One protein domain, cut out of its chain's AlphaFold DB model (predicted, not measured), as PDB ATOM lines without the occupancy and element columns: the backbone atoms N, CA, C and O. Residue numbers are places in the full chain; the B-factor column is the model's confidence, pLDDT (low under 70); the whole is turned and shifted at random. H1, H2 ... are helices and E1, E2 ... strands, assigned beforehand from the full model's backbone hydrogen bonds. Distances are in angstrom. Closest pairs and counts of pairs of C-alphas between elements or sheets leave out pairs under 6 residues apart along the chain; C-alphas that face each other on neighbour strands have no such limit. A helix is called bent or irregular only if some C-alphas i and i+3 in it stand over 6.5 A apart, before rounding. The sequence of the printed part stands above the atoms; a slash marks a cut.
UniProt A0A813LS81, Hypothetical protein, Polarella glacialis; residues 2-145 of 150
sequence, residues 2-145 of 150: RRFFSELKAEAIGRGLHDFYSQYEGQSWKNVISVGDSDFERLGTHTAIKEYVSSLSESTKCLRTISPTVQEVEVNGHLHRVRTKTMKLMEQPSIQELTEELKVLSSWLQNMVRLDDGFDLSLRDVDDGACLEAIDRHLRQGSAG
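What this domain is: This is residues 2 to 145 of the 150 residues of the protein "Hypothetical protein" of Polarella glacialis (UniProt A0A813LS81). What does the model look like? A twisted five-stranded sheet has E4 as its long strand, H2 along it, and H1 crossing H2. H3 and H4, side by side, only graze the sheet. What makes it up? The 144 printed residues, class mixed, include H1 E1 H2 E2 E3 E4 H3 E5 H4 in a compact whole: radius of gyration of the C-alphas 16.1 A, spans 49 by 39 by 25 A.

Where its parts are: Where does it begin? H1, residues 2 to 21, spans 28.1 A from C-alpha 2 at (-13.248, 42.032, 11.529); then come E1, 31 to 36, and H2, 39 to 58, 28.3 A. What follows? E2, 63 to 67, E3, 70 to 75, and E4, 78 to 88, 32.1 A, precede H3, 95 to 114, 29.3 A, irregular with C-alphas 107 and 110 7.2 A apart. E5, 119 to 122, and H4, 129 to 145, 25.5 A, end at C-alpha 145 (6.434, 12.876, 27.151).

How they stand to each other: How do strands pair? E1 is parallel to E4 on one side, N 34 to O 85 2.8 A; on the other side lie E5, parallel, N 88 to O 121 2.8 A, and E3, antiparallel, N 75 to O 78 2.8 A. E2 E3 E4 form a meander, antiparallel neighbours in a row, with N 64 to O 72 2.8 A; E4, H3, E5 form a strand-helix-strand unit, parallel strands joined through a helix, its crossover left-handed. Where are the helices? H2 is on the sheet over E3 and E4, height 8.5 A; its closest C-alphas to E4 are Arg 42 and Thr 86, 5.8 A. H1 touches H2 at a steep tilt of 58 degrees, closest C-alphas Ala 10 and Gly 44, 3.9 A; H3, with residues 108 to 114 alone, touches H4, closest C-alphas Asn 111 and Leu 139, 5.4 A. Do backbones hold? Every O i to N i+4 pair is within hydrogen-bond range in H1 and H2, 14 of 16 in H3 and 11 of 13 in H4.

The domain as a whole: How far does it reach? The farthest C-alphas, Gly 77 and Ile 95, are 50.6 A apart. Is it whole and sure? The printed part has no cut and no long link; pLDDT is under 70 at residues 59 to 61, 125 to 129, 131 and 142 to 145.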
ATOM      1  N   ARG A   2     -14.043  43.167  11.007       78.75
ATOM      2  CA  ARG A   2     -13.248  42.032  11.529       78.75
ATOM      3  C   ARG A   2     -13.404  41.748  13.029       78.75
ATOM      4  O   ARG A   2     -13.578  40.598  13.425       78.75
ATOM      5  N   ARG A   3     -13.358  42.795  13.855       83.00
ATOM      6  CA  ARG A   3     -13.525  42.689  15.311       83.00
ATOM      7  C   ARG A   3     -14.919  42.185  15.697       83.00
ATOM      8  O   ARG A   3     -15.020  41.231  16.450       83.00
ATOM      9  N   PHE A   4     -15.955  42.758  15.090       89.00
ATOM     10  CA  PHE A   4     -17.350  42.390  15.327       89.00
ATOM     11  C   PHE A   4     -17.625  40.906  15.028       89.00
ATOM     12  O   PHE A   4     -18.160  40.197  15.871       89.00
ATOM     13  N   PHE A   5     -17.198  40.399  13.865       88.31
ATOM     14  CA  PHE A   5     -17.389  38.979  13.537       88.31
ATOM     15  C   PHE A   5     -16.570  38.043  14.431       88.31
ATOM     16  O   PHE A   5     -17.037  36.955  14.758       88.31
ATOM     17  N   SER A   6     -15.382  38.473  14.867       90.88
ATOM     18  CA  SER A   6     -14.583  37.709  15.834       90.88
ATOM     19  C   SER A   6     -15.270  37.637  17.202       90.88
ATOM     20  O   SER A   6     -15.239  36.588  17.832       90.88
ATOM     21  N   GLU A   7     -15.920  38.717  17.647       93.25
ATOM     22  CA  GLU A   7     -16.696  38.765  18.897       93.25
ATOM     23  C   GLU A   7     -17.940  37.860  18.816       93.25
ATOM     24  O   GLU A   7     -18.165  37.048  19.710       93.25
ATOM     25  N   LEU A   8     -18.682  37.886  17.701       95.62
ATOM     26  CA  LEU A   8     -19.806  36.960  17.488       95.62
ATOM     27  C   LEU A   8     -19.361  35.489  17.482       95.62
ATOM     28  O   LEU A   8     -20.024  34.626  18.063       95.62
ATOM     29  N   LYS A   9     -18.230  35.189  16.830       95.94
ATOM     30  CA  LYS A   9     -17.633  33.848  16.857       95.94
ATOM     31  C   LYS A   9     -17.194  33.468  18.266       95.94
ATOM     32  O   LYS A   9     -17.420  32.326  18.650       95.94
ATOM     33  N   ALA A  10     -16.618  34.394  19.034       97.19
ATOM     34  CA  ALA A  10     -16.223  34.149  20.417       97.19
ATOM     35  C   ALA A  10     -17.421  33.740  21.280       97.19
ATOM     36  O   ALA A  10     -17.366  32.707  21.940       97.19
ATOM     37  N   GLU A  11     -18.535  34.470  21.196       97.12
ATOM     38  CA  GLU A  11     -19.762  34.139  21.929       97.12
ATOM     39  C   GLU A  11     -20.300  32.753  21.534       97.12
ATOM     40  O   GLU A  11     -20.660  31.938  22.385       97.12
ATOM     41  N   ALA A  12     -20.343  32.451  20.232       97.56
ATOM     42  CA  ALA A  12     -20.801  31.155  19.739       97.56
ATOM     43  C   ALA A  12     -19.894  29.994  20.188       97.56
ATOM     44  O   ALA A  12     -20.396  28.976  20.666       97.56
ATOM     45  N   ILE A  13     -18.571  30.155  20.075       97.06
ATOM     46  CA  ILE A  13     -17.574  29.174  20.529       97.06
ATOM     47  C   ILE A  13     -17.683  28.978  22.041       97.06
ATOM     48  O   ILE A  13     -17.711  27.843  22.514       97.06
ATOM     49  N   GLY A  14     -17.786  30.075  22.792       96.88
ATOM     50  CA  GLY A  14     -17.887  30.045  24.243       96.88
ATOM     51  C   GLY A  14     -19.122  29.292  24.725       96.88
ATOM     52  O   GLY A  14     -19.009  28.451  25.614       96.88
ATOM     53  N   ARG A  15     -20.280  29.510  24.084       97.06
ATOM     54  CA  ARG A  15     -21.500  28.730  24.349       97.06
ATOM     55  C   ARG A  15     -21.310  27.244  24.071       97.06
ATOM     56  O   ARG A  15     -21.576  26.436  24.949       97.06
ATOM     57  N   GLY A  16     -20.787  26.875  22.900       96.12
ATOM     58  CA  GLY A  16     -20.582  25.462  22.560       96.12
ATOM     59  C   GLY A  16     -19.630  24.744  23.525       96.12
ATOM     60  O   GLY A  16     -19.881  23.607  23.924       96.12
ATOM     61  N   LEU A  17     -18.556  25.417  23.948       95.56
ATOM     62  CA  LEU A  17     -17.634  24.888  24.954       95.56
ATOM     63  C   LEU A  17     -18.286  24.806  26.339       95.56
ATOM     64  O   LEU A  17     -18.074  23.822  27.048       95.56
ATOM     65  N   HIS A  18     -19.091  25.798  26.725       94.38
ATOM     66  CA  HIS A  18     -19.846  25.764  27.975       94.38
ATOM     67  C   HIS A  18     -20.810  24.577  28.003       94.38
ATOM     68  O   HIS A  18     -20.770  23.797  28.949       94.38
ATOM     69  N   ASP A  19     -21.604  24.379  26.954       94.44
ATOM     70  CA  ASP A  19     -22.572  23.281  26.863       94.44
ATOM     71  C   ASP A  19     -21.888  21.906  26.905       94.44
ATOM     72  O   ASP A  19     -22.419  20.951  27.469       94.44
ATOM     73  N   PHE A  20     -20.682  21.790  26.339       92.44
ATOM     74  CA  PHE A  20     -19.899  20.556  26.385       92.44
ATOM     75  C   PHE A  20     -19.304  20.281  27.773       92.44
ATOM     76  O   PHE A  20     -19.418  19.172  28.288       92.44
ATOM     77  N   TYR A  21     -18.669  21.283  28.387       91.00
ATOM     78  CA  TYR A  21     -17.962  21.141  29.666       91.00
ATOM     79  C   TYR A  21     -18.847  21.376  30.901       91.00
ATOM     80  O   TYR A  21     -18.341  21.333  32.015       91.00
ATOM     81  N   SER A  22     -20.143  21.644  30.737       90.12
ATOM     82  CA  SER A  22     -21.110  21.753  31.843       90.12
ATOM     83  C   SER A  22     -21.926  20.477  32.058       90.12
ATOM     84  O   SER A  22     -22.740  20.417  32.978       90.12
ATOM     85  N   GLN A  23     -21.697  19.433  31.251       89.62
ATOM     86  CA  GLN A  23     -22.428  18.164  31.350       89.62
ATOM     87  C   GLN A  23     -22.172  17.426  32.667       89.62
ATOM     88  O   GLN A  23     -23.021  16.655  33.114       89.62
ATOM     89  N   TYR A  24     -21.012  17.656  33.288       87.25
ATOM     90  CA  TYR A  24     -20.637  17.043  34.556       87.25
ATOM     91  C   TYR A  24     -20.041  18.079  35.507       87.25
ATOM     92  O   TYR A  24     -19.315  18.986  35.098       87.25
ATOM     93  N   GLU A  25     -20.316  17.908  36.798       84.75
ATOM     94  CA  GLU A  25     -19.790  18.776  37.847       84.75
ATOM     95  C   GLU A  25     -18.253  18.735  37.893       84.75
ATOM     96  O   GLU A  25     -17.626  17.685  37.730       84.75
ATOM     97  N   GLY A  26     -17.632  19.898  38.099       81.50
ATOM     98  CA  GLY A  26     -16.178  20.030  38.231       81.50
ATOM     99  C   GLY A  26     -15.393  19.957  36.917       81.50
ATOM    100  O   GLY A  26     -14.159  20.015  36.933       81.50
ATOM    101  N   GLN A  27     -16.061  19.852  35.766       87.12
ATOM    102  CA  GLN A  27     -15.385  19.969  34.480       87.12
ATOM    103  C   GLN A  27     -14.899  21.399  34.230       87.12
ATOM    104  O   GLN A  27     -15.495  22.391  34.637       87.12
ATOM    105  N   SER A  28     -13.764  21.497  33.547       88.12
ATOM    106  CA  SER A  28     -13.197  22.763  33.100       88.12
ATOM    107  C   SER A  28     -12.609  22.596  31.716       88.12
ATOM    108  O   SER A  28     -12.271  21.483  31.299       88.12
ATOM    109  N   TRP A  29     -12.484  23.705  31.000       91.38
ATOM    110  CA  TRP A  29     -11.943  23.688  29.652       91.38
ATOM    111  C   TRP A  29     -10.445  23.389  29.730       91.38
ATOM    112  O   TRP A  29      -9.690  24.157  30.317       91.38
ATOM    113  N   LYS A  30     -10.006  22.254  29.176       89.12
ATOM    114  CA  LYS A  30      -8.595  21.825  29.264       89.12
ATOM    115  C   LYS A  30      -7.840  22.058  27.965       89.12
ATOM    116  O   LYS A  30      -6.807  22.721  27.952       89.12
ATOM    117  N   ASN A  31      -8.362  21.496  26.879       92.62
ATOM    118  CA  ASN A  31      -7.758  21.533  25.553       92.62
ATOM    119  C   ASN A  31      -8.814  21.981  24.546       92.62
ATOM    120  O   ASN A  31      -9.814  21.287  24.360       92.62
ATOM    121  N   VAL A  32      -8.585  23.126  23.907       95.56
ATOM    122  CA  VAL A  32      -9.461  23.670  22.867       95.56
ATOM    123  C   VAL A  32      -8.663  23.772  21.579       95.56
ATOM    124  O   VAL A  32      -7.656  24.478  21.517       95.56
ATOM    125  N   ILE A  33      -9.108  23.028  20.567       96.06
ATOM    126  CA  ILE A  33      -8.515  23.015  19.232       96.06
ATOM    127  C   ILE A  33      -9.506  23.662  18.273       96.06
ATOM    128  O   ILE A  33     -10.668  23.262  18.229       96.06
ATOM    129  N   SER A  34      -9.040  24.641  17.508       96.81
ATOM    130  CA  SER A  34      -9.826  25.333  16.495       96.81
ATOM    131  C   SER A  34      -9.098  25.280  15.158       96.81
ATOM    132  O   SER A  34      -7.911  25.605  15.071       96.81
ATOM    133  N   VAL A  35      -9.809  24.832  14.126       96.25
ATOM    134  CA  VAL A  35      -9.317  24.721  12.751       96.25
ATOM    135  C   VAL A  35     -10.318  25.424  11.846       96.25
ATOM    136  O   VAL A  35     -11.513  25.143  11.920       96.25
ATOM    137  N   GLY A  36      -9.840  26.340  11.012       94.75
ATOM    138  CA  GLY A  36     -10.681  27.120  10.106       94.75
ATOM    139  C   GLY A  36      -9.839  27.935   9.138       94.75
ATOM    140  O   GLY A  36      -8.640  28.059   9.326       94.75
ATOM    141  N   ASP A  37     -10.445  28.479   8.097       92.25
ATOM    142  CA  ASP A  37      -9.779  29.249   7.039       92.25
ATOM    143  C   ASP A  37      -9.777  30.765   7.297       92.25
ATOM    144  O   ASP A  37      -9.040  31.517   6.657       92.25
ATOM    145  N   SER A  38     -10.557  31.242   8.272       91.69
ATOM    146  CA  SER A  38     -10.669  32.667   8.567       91.69
ATOM    147  C   SER A  38      -9.987  33.069   9.877       91.69
ATOM    148  O   SER A  38      -9.790  32.293  10.815       91.69
ATOM    149  N   ASP A  39      -9.639  34.354   9.971       91.19
ATOM    150  CA  ASP A  39      -9.154  34.924  11.228       91.19
ATOM    151  C   ASP A  39     -10.255  35.013  12.298       91.19
ATOM    152  O   ASP A  39      -9.938  35.214  13.469       91.19
ATOM    153  N   PHE A  40     -11.535  34.872  11.936       94.50
ATOM    154  CA  PHE A  40     -12.642  34.977  12.884       94.50
ATOM    155  C   PHE A  40     -12.723  33.762  13.810       94.50
ATOM    156  O   PHE A  40     -12.940  33.949  15.004       94.50
ATOM    157  N   GLU A  41     -12.512  32.535  13.317       93.88
ATOM    158  CA  GLU A  41     -12.437  31.343  14.174       93.88
ATOM    159  C   GLU A  41     -11.218  31.420  15.090       93.88
ATOM    160  O   GLU A  41     -11.342  31.201  16.295       93.88
ATOM    161  N   ARG A  42     -10.055  31.784  14.535       94.88
ATOM    162  CA  ARG A  42      -8.806  31.931  15.292       94.88
ATOM    163  C   ARG A  42      -8.965  32.949  16.422       94.88
ATOM    164  O   ARG A  42      -8.846  32.599  17.595       94.88
ATOM    165  N   LEU A  43      -9.283  34.200  16.085       95.38
ATOM    166  CA  LEU A  43      -9.415  35.278  17.066       95.38
ATOM    167  C   LEU A  43     -10.604  35.054  18.002       95.38
ATOM    168  O   LEU A  43     -10.480  35.289  19.201       95.38
ATOM    169  N   GLY A  44     -11.729  34.561  17.481       96.62
ATOM    170  CA  GLY A  44     -12.902  34.229  18.283       96.62
ATOM    171  C   GLY A  44     -12.594  33.175  19.345       96.62
ATOM    172  O   GLY A  44     -12.987  33.338  20.496       96.62
ATOM    173  N   THR A  45     -11.806  32.149  19.005       97.00
ATOM    174  CA  THR A  45     -11.363  31.127  19.969       97.00
ATOM    175  C   THR A  45     -10.515  31.750  21.075       97.00
ATOM    176  O   THR A  45     -10.786  31.530  22.253       97.00
ATOM    177  N   HIS A  46      -9.511  32.561  20.728       95.81
ATOM    178  CA  HIS A  46      -8.673  33.224  21.733       95.81
ATOM    179  C   HIS A  46      -9.481  34.138  22.659       95.81
ATOM    180  O   HIS A  46      -9.265  34.121  23.873       95.81
ATOM    181  N   THR A  47     -10.421  34.906  22.103       95.94
ATOM    182  CA  THR A  47     -11.307  35.781  22.875       95.94
ATOM    183  C   THR A  47     -12.197  34.976  23.819       95.94
ATOM    184  O   THR A  47     -12.177  35.248  25.016       95.94
ATOM    185  N   ALA A  48     -12.870  33.928  23.333       96.56
ATOM    186  CA  ALA A  48     -13.736  33.078  24.155       96.56
ATOM    187  C   ALA A  48     -12.981  32.451  25.338       96.56
ATOM    188  O   ALA A  48     -13.473  32.425  26.466       96.56
ATOM    189  N   ILE A  49     -11.752  31.979  25.100       95.12
ATOM    190  CA  ILE A  49     -10.907  31.404  26.152       95.12
ATOM    191  C   ILE A  49     -10.492  32.469  27.164       95.12
ATOM    192  O   ILE A  49     -10.550  32.228  28.366       95.12
ATOM    193  N   LYS A  50     -10.083  33.650  26.693       93.06
ATOM    194  CA  LYS A  50      -9.698  34.757  27.570       93.06
ATOM    195  C   LYS A  50     -10.867  35.206  28.448       93.06
ATOM    196  O   LYS A  50     -10.656  35.457  29.631       93.06
ATOM    197  N   GLU A  51     -12.074  35.293  27.900       93.44
ATOM    198  CA  GLU A  51     -13.291  35.636  28.646       93.44
ATOM    199  C   GLU A  51     -13.627  34.574  29.695       93.44
ATOM    200  O   GLU A  51     -13.831  34.913  30.859       93.44
ATOM    201  N   TYR A  52     -13.593  33.291  29.317       93.06
ATOM    202  CA  TYR A  52     -13.789  32.174  30.244       93.06
ATOM    203  C   TYR A  52     -12.782  32.194  31.398       93.06
ATOM    204  O   TYR A  52     -13.153  32.097  32.562       93.06
ATOM    205  N   VAL A  53     -11.494  32.363  31.108       91.19
ATOM    206  CA  VAL A  53     -10.468  32.405  32.155       91.19
ATOM    207  C   VAL A  53     -10.615  33.656  33.032       91.19
ATOM    208  O   VAL A  53     -10.438  33.585  34.250       91.19
ATOM    209  N   SER A  54     -10.982  34.795  32.439       89.81
ATOM    210  CA  SER A  54     -11.214  36.037  33.185       89.81
ATOM    211  C   SER A  54     -12.379  35.889  34.168       89.81
ATOM    212  O   SER A  54     -12.234  36.284  35.323       89.81
ATOM    213  N   SER A  55     -13.482  35.247  33.768       89.94
ATOM    214  CA  SER A  55     -14.638  35.025  34.653       89.94
ATOM    215  C   SER A  55     -14.323  34.085  35.824       89.94
ATOM    216  O   SER A  55     -14.815  34.285  36.936       89.94
ATOM    217  N   LEU A  56     -13.424  33.114  35.634       87.31
ATOM    218  CA  LEU A  56     -12.898  32.297  36.734       87.31
ATOM    219  C   LEU A  56     -12.018  33.113  37.694       87.31
ATOM    220  O   LEU A  56     -12.066  32.909  38.910       87.31
ATOM    221  N   SER A  57     -11.238  34.061  37.168       79.69
ATOM    222  CA  SER A  57     -10.363  34.923  37.975       79.69
ATOM    223  C   SER A  57     -11.114  36.009  38.757       79.69
ATOM    224  O   SER A  57     -10.663  36.458  39.807       79.69
ATOM    225  N   GLU A  58     -12.315  36.405  38.334       75.19
ATOM    226  CA  GLU A  58     -13.174  37.255  39.173       75.19
ATOM    227  C   GLU A  58     -13.560  36.539  40.474       75.19
ATOM    228  O   GLU A  58     -13.680  37.162  41.529       75.19
ATOM    229  N   SER A  59     -13.653  35.209  40.415       67.00
ATOM    230  CA  SER A  59     -13.853  34.365  41.592       67.00
ATOM    231  C   SER A  59     -12.552  34.129  42.375       67.00
ATOM    232  O   SER A  59     -12.609  33.739  43.541       67.00
ATOM    233  N   THR A  60     -11.376  34.370  41.772       63.66
ATOM    234  CA  THR A  60     -10.054  34.020  42.325       63.66
ATOM    235  C   THR A  60      -8.915  34.943  41.862       63.66
ATOM    236  O   THR A  60      -8.596  35.051  40.686       63.66
ATOM    237  N   LYS A  61      -8.186  35.571  42.796       69.44
ATOM    238  CA  LYS A  61      -7.146  36.589  42.497       69.44
ATOM    239  C   LYS A  61      -5.884  36.089  41.757       69.44
ATOM    240  O   LYS A  61      -4.911  36.835  41.658       69.44
ATOM    241  N   CYS A  62      -5.859  34.858  41.254       73.56
ATOM    242  CA  CYS A  62      -4.658  34.205  40.738       73.56
ATOM    243  C   CYS A  62      -4.830  33.774  39.278       73.56
ATOM    244  O   CYS A  62      -5.014  32.596  38.988       73.56
ATOM    245  N   LEU A  63      -4.715  34.739  38.360       82.00
ATOM    246  CA  LEU A  63      -4.556  34.497  36.926       82.00
ATOM    247  C   LEU A  63      -3.069  34.517  36.550       82.00
ATOM    248  O   LEU A  63      -2.357  35.481  36.840       82.00
ATOM    249  N   ARG A  64      -2.598  33.470  35.872       85.00
ATOM    250  CA  ARG A  64      -1.243  33.358  35.328       85.00
ATOM    251  C   ARG A  64      -1.314  33.104  33.827       85.00
ATOM    252  O   ARG A  64      -1.719  32.039  33.370       85.00
ATOM    253  N   THR A  65      -0.865  34.074  33.043       85.75
ATOM    254  CA  THR A  65      -0.625  33.871  31.612       85.75
ATOM    255  C   THR A  65       0.755  33.243  31.448       85.75
ATOM    256  O   THR A  65       1.758  33.927  31.650       85.75
ATOM    257  N   ILE A  66       0.818  31.951  31.109       87.81
ATOM    258  CA  ILE A  66       2.090  31.282  30.782       87.81
ATOM    259  C   ILE A  66       2.555  31.731  29.400       87.81
ATOM    260  O   ILE A  66       3.717  32.073  29.201       87.81
ATOM    261  N   SER A  67       1.628  31.743  28.447       90.12
ATOM    262  CA  SER A  67       1.846  32.194  27.078       90.12
ATOM    263  C   SER A  67       0.530  32.744  26.505       90.12
ATOM    264  O   SER A  67      -0.530  32.564  27.108       90.12
ATOM    265  N   PRO A  68       0.539  33.388  25.325       89.75
ATOM    266  CA  PRO A  68      -0.698  33.811  24.659       89.75
ATOM    267  C   PRO A  68      -1.684  32.660  24.368       89.75
ATOM    268  O   PRO A  68      -2.880  32.894  24.189       89.75
ATOM    269  N   THR A  69      -1.185  31.425  24.318       93.31
ATOM    270  CA  THR A  69      -1.924  30.201  23.981       93.31
ATOM    271  C   THR A  69      -2.188  29.309  25.194       93.31
ATOM    272  O   THR A  69      -2.951  28.350  25.086       93.31
ATOM    273  N   VAL A  70      -1.599  29.612  26.356       94.69
ATOM    274  CA  VAL A  70      -1.758  28.838  27.591       94.69
ATOM    275  C   VAL A  70      -2.018  29.761  28.771       94.69
ATOM    276  O   VAL A  70      -1.164  30.555  29.177       94.69
ATOM    277  N   GLN A  71      -3.200  29.602  29.357       93.25
ATOM    278  CA  GLN A  71      -3.654  30.380  30.504       93.25
ATOM    279  C   GLN A  71      -3.915  29.454  31.691       93.25
ATOM    280  O   GLN A  71      -4.449  28.354  31.530       93.25
ATOM    281  N   GLU A  72      -3.537  29.901  32.882       91.69
ATOM    282  CA  GLU A  72      -3.733  29.188  34.138       91.69
ATOM    283  C   GLU A  72      -4.466  30.057  35.152       91.69
ATOM    284  O   GLU A  72      -4.134  31.225  35.335       91.69
ATOM    285  N   VAL A  73      -5.431  29.478  35.855       91.25
ATOM    286  CA  VAL A  73      -6.144  30.135  36.951       91.25
ATOM    287  C   VAL A  73      -6.362  29.143  38.083       91.25
ATOM    288  O   VAL A  73      -6.679  27.981  37.842       91.25
ATOM    289  N   GLU A  74      -6.152  29.567  39.322       89.62
ATOM    290  CA  GLU A  74      -6.429  28.729  40.490       89.62
ATOM    291  C   GLU A  74      -7.863  28.961  40.962       89.62
ATOM    292  O   GLU A  74      -8.179  30.067  41.370       89.62
ATOM    293  N   VAL A  75      -8.715  27.935  40.949       87.19
ATOM    294  CA  VAL A  75     -10.112  28.003  41.407       87.19
ATOM    295  C   VAL A  75     -10.298  27.013  42.549       87.19
ATOM    296  O   VAL A  75     -10.050  25.822  42.385       87.19
ATOM    297  N   ASN A  76     -10.719  27.491  43.725       84.88
ATOM    298  CA  ASN A  76     -10.939  26.655  44.917       84.88
ATOM    299  C   ASN A  76      -9.738  25.755  45.292       84.88
ATOM    300  O   ASN A  76      -9.923  24.615  45.706       84.88
ATOM    301  N   GLY A  77      -8.503  26.243  45.119       84.12
ATOM    302  CA  GLY A  77      -7.282  25.470  45.386       84.12
ATOM    303  C   GLY A  77      -6.875  24.496  44.272       84.12
ATOM    304  O   GLY A  77      -5.893  23.769  44.423       84.12
ATOM    305  N   HIS A  78      -7.601  24.469  43.150       85.38
ATOM    306  CA  HIS A  78      -7.285  23.650  41.983       85.38
ATOM    307  C   HIS A  78      -6.755  24.506  40.833       85.38
ATOM    308  O   HIS A  78      -7.348  25.518  40.471       85.38
ATOM    309  N   LEU A  79      -5.651  24.081  40.217       88.12
ATOM    310  CA  LEU A  79      -5.089  24.765  39.055       88.12
ATOM    311  C   LEU A  79      -5.833  24.355  37.777       88.12
ATOM    312  O   LEU A  79      -5.757  23.207  37.332       88.12
ATOM    313  N   HIS A  80      -6.514  25.309  37.157       90.06
ATOM    314  CA  HIS A  80      -7.160  25.162  35.861       90.06
ATOM    315  C   HIS A  80      -6.244  25.700  34.773       90.06
ATOM    316  O   HIS A  80      -6.026  26.903  34.672       90.06
ATOM    317  N   ARG A  81      -5.727  24.799  33.936       92.31
ATOM    318  CA  ARG A  81      -4.881  25.143  32.791       92.31
ATOM    319  C   ARG A  81      -5.626  24.924  31.484       92.31
ATOM    320  O   ARG A  81      -5.935  23.780  31.143       92.31
ATOM    321  N   VAL A  82      -5.844  26.006  30.744       94.56
ATOM    322  CA  VAL A  82      -6.492  26.006  29.429       94.56
ATOM    323  C   VAL A  82      -5.429  26.140  28.341       94.56
ATOM    324  O   VAL A  82      -4.639  27.084  28.351       94.56
ATOM    325  N   ARG A  83      -5.404  25.185  27.405       95.44
ATOM    326  CA  ARG A  83      -4.502  25.163  26.244       95.44
ATOM    327  C   ARG A  83      -5.300  25.446  24.980       95.44
ATOM    328  O   ARG A  83      -6.188  24.669  24.620       95.44
ATOM    329  N   THR A  84      -4.957  26.537  24.315       96.69
ATOM    330  CA  THR A  84      -5.563  26.975  23.059       96.69
ATOM    331  C   THR A  84      -4.651  26.599  21.904       96.69
ATOM    332  O   THR A  84      -3.465  26.932  21.905       96.69
ATOM    333  N   LYS A  85      -5.207  25.882  20.929       95.38
ATOM    334  CA  LYS A  85      -4.506  25.423  19.729       95.38
ATOM    335  C   LYS A  85      -5.298  25.863  18.511       95.38
ATOM    336  O   LYS A  85      -6.382  25.341  18.259       95.38
ATOM    337  N   THR A  86      -4.780  26.824  17.771       95.69
ATOM    338  CA  THR A  86      -5.427  27.367  16.574       95.69
ATOM    339  C   THR A  86      -4.597  27.034  15.346       95.69
ATOM    340  O   THR A  86      -3.380  27.205  15.338       95.69
ATOM    341  N   MET A  87      -5.261  26.544  14.303       94.12
ATOM    342  CA  MET A  87      -4.662  26.311  12.994       94.12
ATOM    343  C   MET A  87      -5.539  26.968  11.935       94.12
ATOM    344  O   MET A  87      -6.600  26.455  11.578       94.12
ATOM    345  N   LYS A  88      -5.092  28.132  11.468       93.56
ATOM    346  CA  LYS A  88      -5.722  28.863  10.381       93.56
ATOM    347  C   LYS A  88      -5.203  28.346   9.040       93.56
ATOM    348  O   LYS A  88      -4.009  28.445   8.763       93.56
ATOM    349  N   LEU A  89      -6.104  27.800   8.238       93.62
ATOM    350  CA  LEU A  89      -5.866  27.378   6.863       93.62
ATOM    351  C   LEU A  89      -5.857  28.597   5.925       93.62
ATOM    352  O   LEU A  89      -6.201  29.715   6.320       93.62
ATOM    353  N   MET A  90      -5.424  28.389   4.691       91.62
ATOM    354  CA  MET A  90      -5.408  29.396   3.645       91.62
ATOM    355  C   MET A  90      -6.829  29.815   3.270       91.62
ATOM    356  O   MET A  90      -7.763  29.018   3.227       91.62
ATOM    357  N   GLU A  91      -6.981  31.104   2.977       91.19
ATOM    358  CA  GLU A  91      -8.229  31.656   2.466       91.19
ATOM    359  C   GLU A  91      -8.265  31.429   0.951       91.19
ATOM    360  O   GLU A  91      -7.394  31.927   0.240       91.19
ATOM    361  N   GLN A  92      -9.273  30.698   0.470       91.69
ATOM    362  CA  GLN A  92      -9.457  30.354  -0.951       91.69
ATOM    363  C   GLN A  92      -8.278  29.573  -1.573       91.69
ATOM    364  O   GLN A  92      -7.716  30.011  -2.579       91.69
ATOM    365  N   PRO A  93      -7.909  28.401  -1.022       92.75
ATOM    366  CA  PRO A  93      -6.829  27.599  -1.578       92.75
ATOM    367  C   PRO A  93      -7.213  27.022  -2.946       92.75
ATOM    368  O   PRO A  93      -8.365  26.656  -3.206       92.75
ATOM    369  N   SER A  94      -6.223  26.861  -3.818       93.69
ATOM    370  CA  SER A  94      -6.327  25.957  -4.961       93.69
ATOM    371  C   SER A  94      -6.523  24.508  -4.493       93.69
ATOM    372  O   SER A  94      -6.268  24.148  -3.344       93.69
ATOM    373  N   ILE A  95      -6.946  23.623  -5.399       96.00
ATOM    374  CA  ILE A  95      -7.130  22.194  -5.078       96.00
ATOM    375  C   ILE A  95      -5.824  21.565  -4.569       96.00
ATOM    376  O   ILE A  95      -5.854  20.712  -3.679       96.00
ATOM    377  N   GLN A  96      -4.685  21.972  -5.137       93.44
ATOM    378  CA  GLN A  96      -3.381  21.465  -4.730       93.44
ATOM    379  C   GLN A  96      -3.039  21.920  -3.310       93.44
ATOM    380  O   GLN A  96      -2.756  21.077  -2.461       93.44
ATOM    381  N   GLU A  97      -3.145  23.221  -3.051       90.88
ATOM    382  CA  GLU A  97      -2.920  23.824  -1.736       90.88
ATOM    383  C   GLU A  97      -3.808  23.174  -0.671       90.88
ATOM    384  O   GLU A  97      -3.297  22.631   0.303       90.88
ATOM    385  N   LEU A  98      -5.119  23.075  -0.914       93.19
ATOM    386  CA  LEU A  98      -6.055  22.435   0.013       93.19
ATOM    387  C   LEU A  98      -5.672  20.976   0.303       93.19
ATOM    388  O   LEU A  98      -5.783  20.495   1.431       93.19
ATOM    389  N   THR A  99      -5.214  20.246  -0.716       94.62
ATOM    390  CA  THR A  99      -4.771  18.856  -0.554       94.62
ATOM    391  C   THR A  99      -3.536  18.765   0.342       94.62
ATOM    392  O   THR A  99      -3.430  17.842   1.151       94.62
ATOM    393  N   GLU A 100      -2.591  19.690   0.200       91.19
ATOM    394  CA  GLU A 100      -1.382  19.761   1.023       91.19
ATOM    395  C   GLU A 100      -1.719  20.153   2.469       91.19
ATOM    396  O   GLU A 100      -1.292  19.465   3.401       91.19
ATOM    397  N   GLU A 101      -2.581  21.151   2.666       90.81
ATOM    398  CA  GLU A 101      -3.055  21.573   3.988       90.81
ATOM    399  C   GLU A 101      -3.745  20.437   4.747       90.81
ATOM    400  O   GLU A 101      -3.435  20.171   5.912       90.81
ATOM    401  N   LEU A 102      -4.648  19.709   4.082       93.81
ATOM    402  CA  LEU A 102      -5.362  18.591   4.693       93.81
ATOM    403  C   LEU A 102      -4.435  17.417   5.025       93.81
ATOM    404  O   LEU A 102      -4.654  16.738   6.033       93.81
ATOM    405  N   LYS A 103      -3.385  17.174   4.228       92.88
ATOM    406  CA  LYS A 103      -2.357  16.167   4.543       92.88
ATOM    407  C   LYS A 103      -1.586  16.544   5.804       92.88
ATOM    408  O   LYS A 103      -1.433  15.697   6.688       92.88
ATOM    409  N   VAL A 104      -1.146  17.799   5.907       90.56
ATOM    410  CA  VAL A 104      -0.449  18.316   7.092       90.56
ATOM    411  C   VAL A 104      -1.350  18.204   8.320       90.56
ATOM    412  O   VAL A 104      -0.975  17.529   9.280       90.56
ATOM    413  N   LEU A 105      -2.570  18.747   8.258       93.00
ATOM    414  CA  LEU A 105      -3.547  18.682   9.348       93.00
ATOM    415  C   LEU A 105      -3.805  17.239   9.797       93.00
ATOM    416  O   LEU A 105      -3.756  16.947  10.990       93.00
ATOM    417  N   SER A 106      -4.026  16.318   8.855       94.12
ATOM    418  CA  SER A 106      -4.269  14.903   9.170       94.12
ATOM    419  C   SER A 106      -3.075  14.257   9.874       94.12
ATOM    420  O   SER A 106      -3.257  13.479  10.810       94.12
ATOM    421  N   SER A 107      -1.850  14.599   9.460       92.25
ATOM    422  CA  SER A 107      -0.625  14.094  10.088       92.25
ATOM    423  C   SER A 107      -0.383  14.676  11.488       92.25
ATOM    424  O   SER A 107       0.195  14.011  12.349       92.25
ATOM    425  N   TRP A 108      -0.845  15.903  11.734       93.69
ATOM    426  CA  TRP A 108      -0.593  16.642  12.968       93.69
ATOM    427  C   TRP A 108      -1.684  16.483  14.014       93.69
ATOM    428  O   TRP A 108      -1.378  16.570  15.202       93.69
ATOM    429  N   LEU A 109      -2.927  16.193  13.621       92.94
ATOM    430  CA  LEU A 109      -4.085  16.205  14.516       92.94
ATOM    431  C   LEU A 109      -3.876  15.360  15.781       92.94
ATOM    432  O   LEU A 109      -4.153  15.821  16.887       92.94
ATOM    433  N   GLN A 110      -3.326  14.150  15.648       93.19
ATOM    434  CA  GLN A 110      -3.046  13.292  16.808       93.19
ATOM    435  C   GLN A 110      -2.034  13.927  17.771       93.19
ATOM    436  O   GLN A 110      -2.202  13.853  18.989       93.19
ATOM    437  N   ASN A 111      -1.001  14.576  17.236       92.75
ATOM    438  CA  ASN A 111       0.016  15.247  18.037       92.75
ATOM    439  C   ASN A 111      -0.528  16.534  18.663       92.75
ATOM    440  O   ASN A 111      -0.254  16.795  19.828       92.75
ATOM    441  N   MET A 112      -1.370  17.289  17.951       93.00
ATOM    442  CA  MET A 112      -2.061  18.466  18.489       93.00
ATOM    443  C   MET A 112      -2.937  18.098  19.693       93.00
ATOM    444  O   MET A 112      -2.943  18.804  20.700       93.00
ATOM    445  N   VAL A 113      -3.655  16.972  19.619       92.44
ATOM    446  CA  VAL A 113      -4.469  16.464  20.734       92.44
ATOM    447  C   VAL A 113      -3.597  16.101  21.938       92.44
ATOM    448  O   VAL A 113      -3.945  16.455  23.062       92.44
ATOM    449  N   ARG A 114      -2.459  15.434  21.712       91.62
ATOM    450  CA  ARG A 114      -1.550  14.972  22.777       91.62
ATOM    451  C   ARG A 114      -0.660  16.062  23.369       91.62
ATOM    452  O   ARG A 114      -0.177  15.892  24.480       91.62
ATOM    453  N   LEU A 115      -0.420  17.144  22.635       91.06
ATOM    454  CA  LEU A 115       0.454  18.228  23.064       91.06
ATOM    455  C   LEU A 115      -0.071  18.855  24.363       91.06
ATOM    456  O   LEU A 115      -1.180  19.388  24.388       91.06
ATOM    457  N   ASP A 116       0.742  18.860  25.418       91.25
ATOM    458  CA  ASP A 116       0.394  19.493  26.698       91.25
ATOM    459  C   ASP A 116       0.701  21.004  26.743       91.25
ATOM    460  O   ASP A 116       0.967  21.581  27.794       91.25
ATOM    461  N   ASP A 117       0.639  21.663  25.591       91.81
ATOM    462  CA  ASP A 117       0.958  23.076  25.376       91.81
ATOM    463  C   ASP A 117      -0.041  23.695  24.381       91.81
ATOM    464  O   ASP A 117      -0.902  22.993  23.848       91.81
ATOM    465  N   GLY A 118       0.031  25.001  24.146       92.19
ATOM    466  CA  GLY A 118      -0.803  25.718  23.184       92.19
ATOM    467  C   GLY A 118       0.024  26.330  22.056       92.19
ATOM    468  O   GLY A 118       1.149  26.770  22.271       92.19
ATOM    469  N   PHE A 119      -0.555  26.452  20.865       92.69
ATOM    470  CA  PHE A 119       0.079  27.129  19.733       92.69
ATOM    471  C   PHE A 119      -0.957  27.893  18.916       92.69
ATOM    472  O   PHE A 119      -2.154  27.615  18.985       92.69
ATOM    473  N   ASP A 120      -0.476  28.845  18.129       92.62
ATOM    474  CA  ASP A 120      -1.308  29.647  17.249       92.62
ATOM    475  C   ASP A 120      -0.649  29.747  15.875       92.62
ATOM    476  O   ASP A 120       0.377  30.406  15.712       92.62
ATOM    477  N   LEU A 121      -1.208  29.018  14.911       89.94
ATOM    478  CA  LEU A 121      -0.649  28.818  13.582       89.94
ATOM    479  C   LEU A 121      -1.563  29.399  12.504       89.94
ATOM    480  O   LEU A 121      -2.780  29.234  12.549       89.94
ATOM    481  N   SER A 122      -0.954  29.998  11.485       89.38
ATOM    482  CA  SER A 122      -1.593  30.441  10.248       89.38
ATOM    483  C   SER A 122      -0.764  29.955   9.067       89.38
ATOM    484  O   SER A 122       0.372  30.386   8.914       89.38
ATOM    485  N   LEU A 123      -1.310  29.051   8.249       82.81
ATOM    486  CA  LEU A 123      -0.608  28.448   7.109       82.81
ATOM    487  C   LEU A 123      -0.326  29.440   5.979       82.81
ATOM    488  O   LEU A 123       0.607  29.236   5.215       82.81
ATOM    489  N   ARG A 124      -1.065  30.552   5.922       77.00
ATOM    490  CA  ARG A 124      -0.775  31.656   5.000       77.00
ATOM    491  C   ARG A 124       0.555  32.348   5.306       77.00
ATOM    492  O   ARG A 124       1.168  32.892   4.402       77.00
ATOM    493  N   ASP A 125       0.975  32.352   6.570       62.94
ATOM    494  CA  ASP A 125       2.227  32.988   7.001       62.94
ATOM    495  C   ASP A 125       3.419  32.017   6.921       62.94
ATOM    496  O   ASP A 125       4.530  32.347   7.338       62.94
ATOM    497  N   VAL A 126       3.192  30.804   6.408       62.56
ATOM    498  CA  VAL A 126       4.199  29.753   6.307       62.56
ATOM    499  C   VAL A 126       4.708  29.636   4.872       62.56
ATOM    500  O   VAL A 126       4.553  28.615   4.212       62.56
ATOM    501  N   ASP A 127       5.358  30.695   4.398       59.22
ATOM    502  CA  ASP A 127       6.104  30.673   3.128       59.22
ATOM    503  C   ASP A 127       7.462  29.950   3.258       59.22
ATOM    504  O   ASP A 127       8.136  29.677   2.265       59.22
ATOM    505  N   ASP A 128       7.883  29.630   4.487       61.44
ATOM    506  CA  ASP A 128       9.173  29.012   4.784       61.44
ATOM    507  C   ASP A 128       8.984  27.599   5.352       61.44
ATOM    508  O   ASP A 128       8.433  27.411   6.444       61.44
ATOM    509  N   GLY A 129       9.482  26.591   4.629       67.62
ATOM    510  CA  GLY A 129       9.477  25.193   5.068       67.62
ATOM    511  C   GLY A 129      10.114  24.998   6.449       67.62
ATOM    512  O   GLY A 129       9.693  24.116   7.199       67.62
ATOM    513  N   ALA A 130      11.036  25.882   6.851       71.81
ATOM    514  CA  ALA A 130      11.629  25.871   8.186       71.81
ATOM    515  C   ALA A 130      10.599  26.090   9.314       71.81
ATOM    516  O   ALA A 130      10.744  25.526  10.403       71.81
ATOM    517  N   CYS A 131       9.544  26.876   9.069       69.94
ATOM    518  CA  CYS A 131       8.486  27.124  10.047       69.94
ATOM    519  C   CYS A 131       7.593  25.882  10.231       69.94
ATOM    520  O   CYS A 131       7.330  25.482  11.369       69.94
ATOM    521  N   LEU A 132       7.218  25.197   9.137       76.00
ATOM    522  CA  LEU A 132       6.495  23.915   9.216       76.00
ATOM    523  C   LEU A 132       7.308  22.862   9.959       76.00
ATOM    524  O   LEU A 132       6.764  22.152  10.803       76.00
ATOM    525  N   GLU A 133       8.609  22.772   9.683       81.81
ATOM    526  CA  GLU A 133       9.492  21.826  10.361       81.81
ATOM    527  C   GLU A 133       9.631  22.123  11.856       81.81
ATOM    528  O   GLU A 133       9.670  21.199  12.671       81.81
ATOM    529  N   ALA A 134       9.700  23.400  12.244       80.88
ATOM    530  CA  ALA A 134       9.751  23.789  13.649       80.88
ATOM    531  C   ALA A 134       8.471  23.375  14.394       80.88
ATOM    532  O   ALA A 134       8.550  22.854  15.510       80.88
ATOM    533  N   ILE A 135       7.307  23.545  13.762       80.12
ATOM    534  CA  ILE A 135       6.012  23.149  14.328       80.12
ATOM    535  C   ILE A 135       5.884  21.629  14.382       80.12
ATOM    536  O   ILE A 135       5.545  21.095  15.435       80.12
ATOM    537  N   ASP A 136       6.214  20.916  13.302       85.62
ATOM    538  CA  ASP A 136       6.212  19.449  13.276       85.62
ATOM    539  C   ASP A 136       7.107  18.888  14.390       85.62
ATOM    540  O   ASP A 136       6.705  18.002  15.148       85.62
ATOM    541  N   ARG A 137       8.292  19.479  14.576       86.69
ATOM    542  CA  ARG A 137       9.206  19.126  15.663       86.69
ATOM    543  C   ARG A 137       8.590  19.390  17.035       86.69
ATOM    544  O   ARG A 137       8.667  18.514  17.893       86.69
ATOM    545  N   HIS A 138       7.971  20.550  17.250       85.06
ATOM    546  CA  HIS A 138       7.315  20.885  18.516       85.06
ATOM    547  C   HIS A 138       6.164  19.913  18.840       85.06
ATOM    548  O   HIS A 138       6.095  19.365  19.942       85.06
ATOM    549  N   LEU A 139       5.322  19.603  17.851       86.62
ATOM    550  CA  LEU A 139       4.219  18.646  17.970       86.62
ATOM    551  C   LEU A 139       4.710  17.224  18.299       86.62
ATOM    552  O   LEU A 139       4.100  16.519  19.111       86.62
ATOM    553  N   ARG A 140       5.837  16.798  17.715       84.56
ATOM    554  CA  ARG A 140       6.465  15.494  17.997       84.56
ATOM    555  C   ARG A 140       7.148  15.433  19.362       84.56
ATOM    556  O   ARG A 140       7.107  14.401  20.024       84.56
ATOM    557  N   GLN A 141       7.770  16.522  19.804       76.00
ATOM    558  CA  GLN A 141       8.419  16.575  21.116       76.00
ATOM    559  C   GLN A 141       7.395  16.490  22.253       76.00
ATOM    560  O   GLN A 141       7.617  15.766  23.220       76.00
ATOM    561  N   GLY A 142       6.235  17.140  22.101       60.28
ATOM    562  CA  GLY A 142       5.141  17.051  23.071       60.28
ATOM    563  C   GLY A 142       4.511  15.659  23.190       60.28
ATOM    564  O   GLY A 142       3.978  15.310  24.238       60.28
ATOM    565  N   SER A 143       4.601  14.832  22.145       53.31
ATOM    566  CA  SER A 143       4.066  13.463  22.140       53.31
ATOM    567  C   SER A 143       5.029  12.418  22.722       53.31
ATOM    568  O   SER A 143       4.586  11.328  23.084       53.31
ATOM    569  N   ALA A 144       6.315  12.748  22.895       49.09
ATOM    570  CA  ALA A 144       7.313  11.865  23.506       49.09
ATOM    571  C   ALA A 144       7.254  11.824  25.053       49.09
ATOM    572  O   ALA A 144       7.896  10.977  25.668       49.09
ATOM    573  N   GLY A 145       6.472  12.706  25.691       44.56
ATOM    574  CA  GLY A 145       6.434  12.876  27.151       44.56
ATOM    575  C   GLY A 145       5.486  11.964  27.944       44.56
ATOM    576  O   GLY A 145       5.428  12.101  29.159       44.56
TER     577      GLY A 145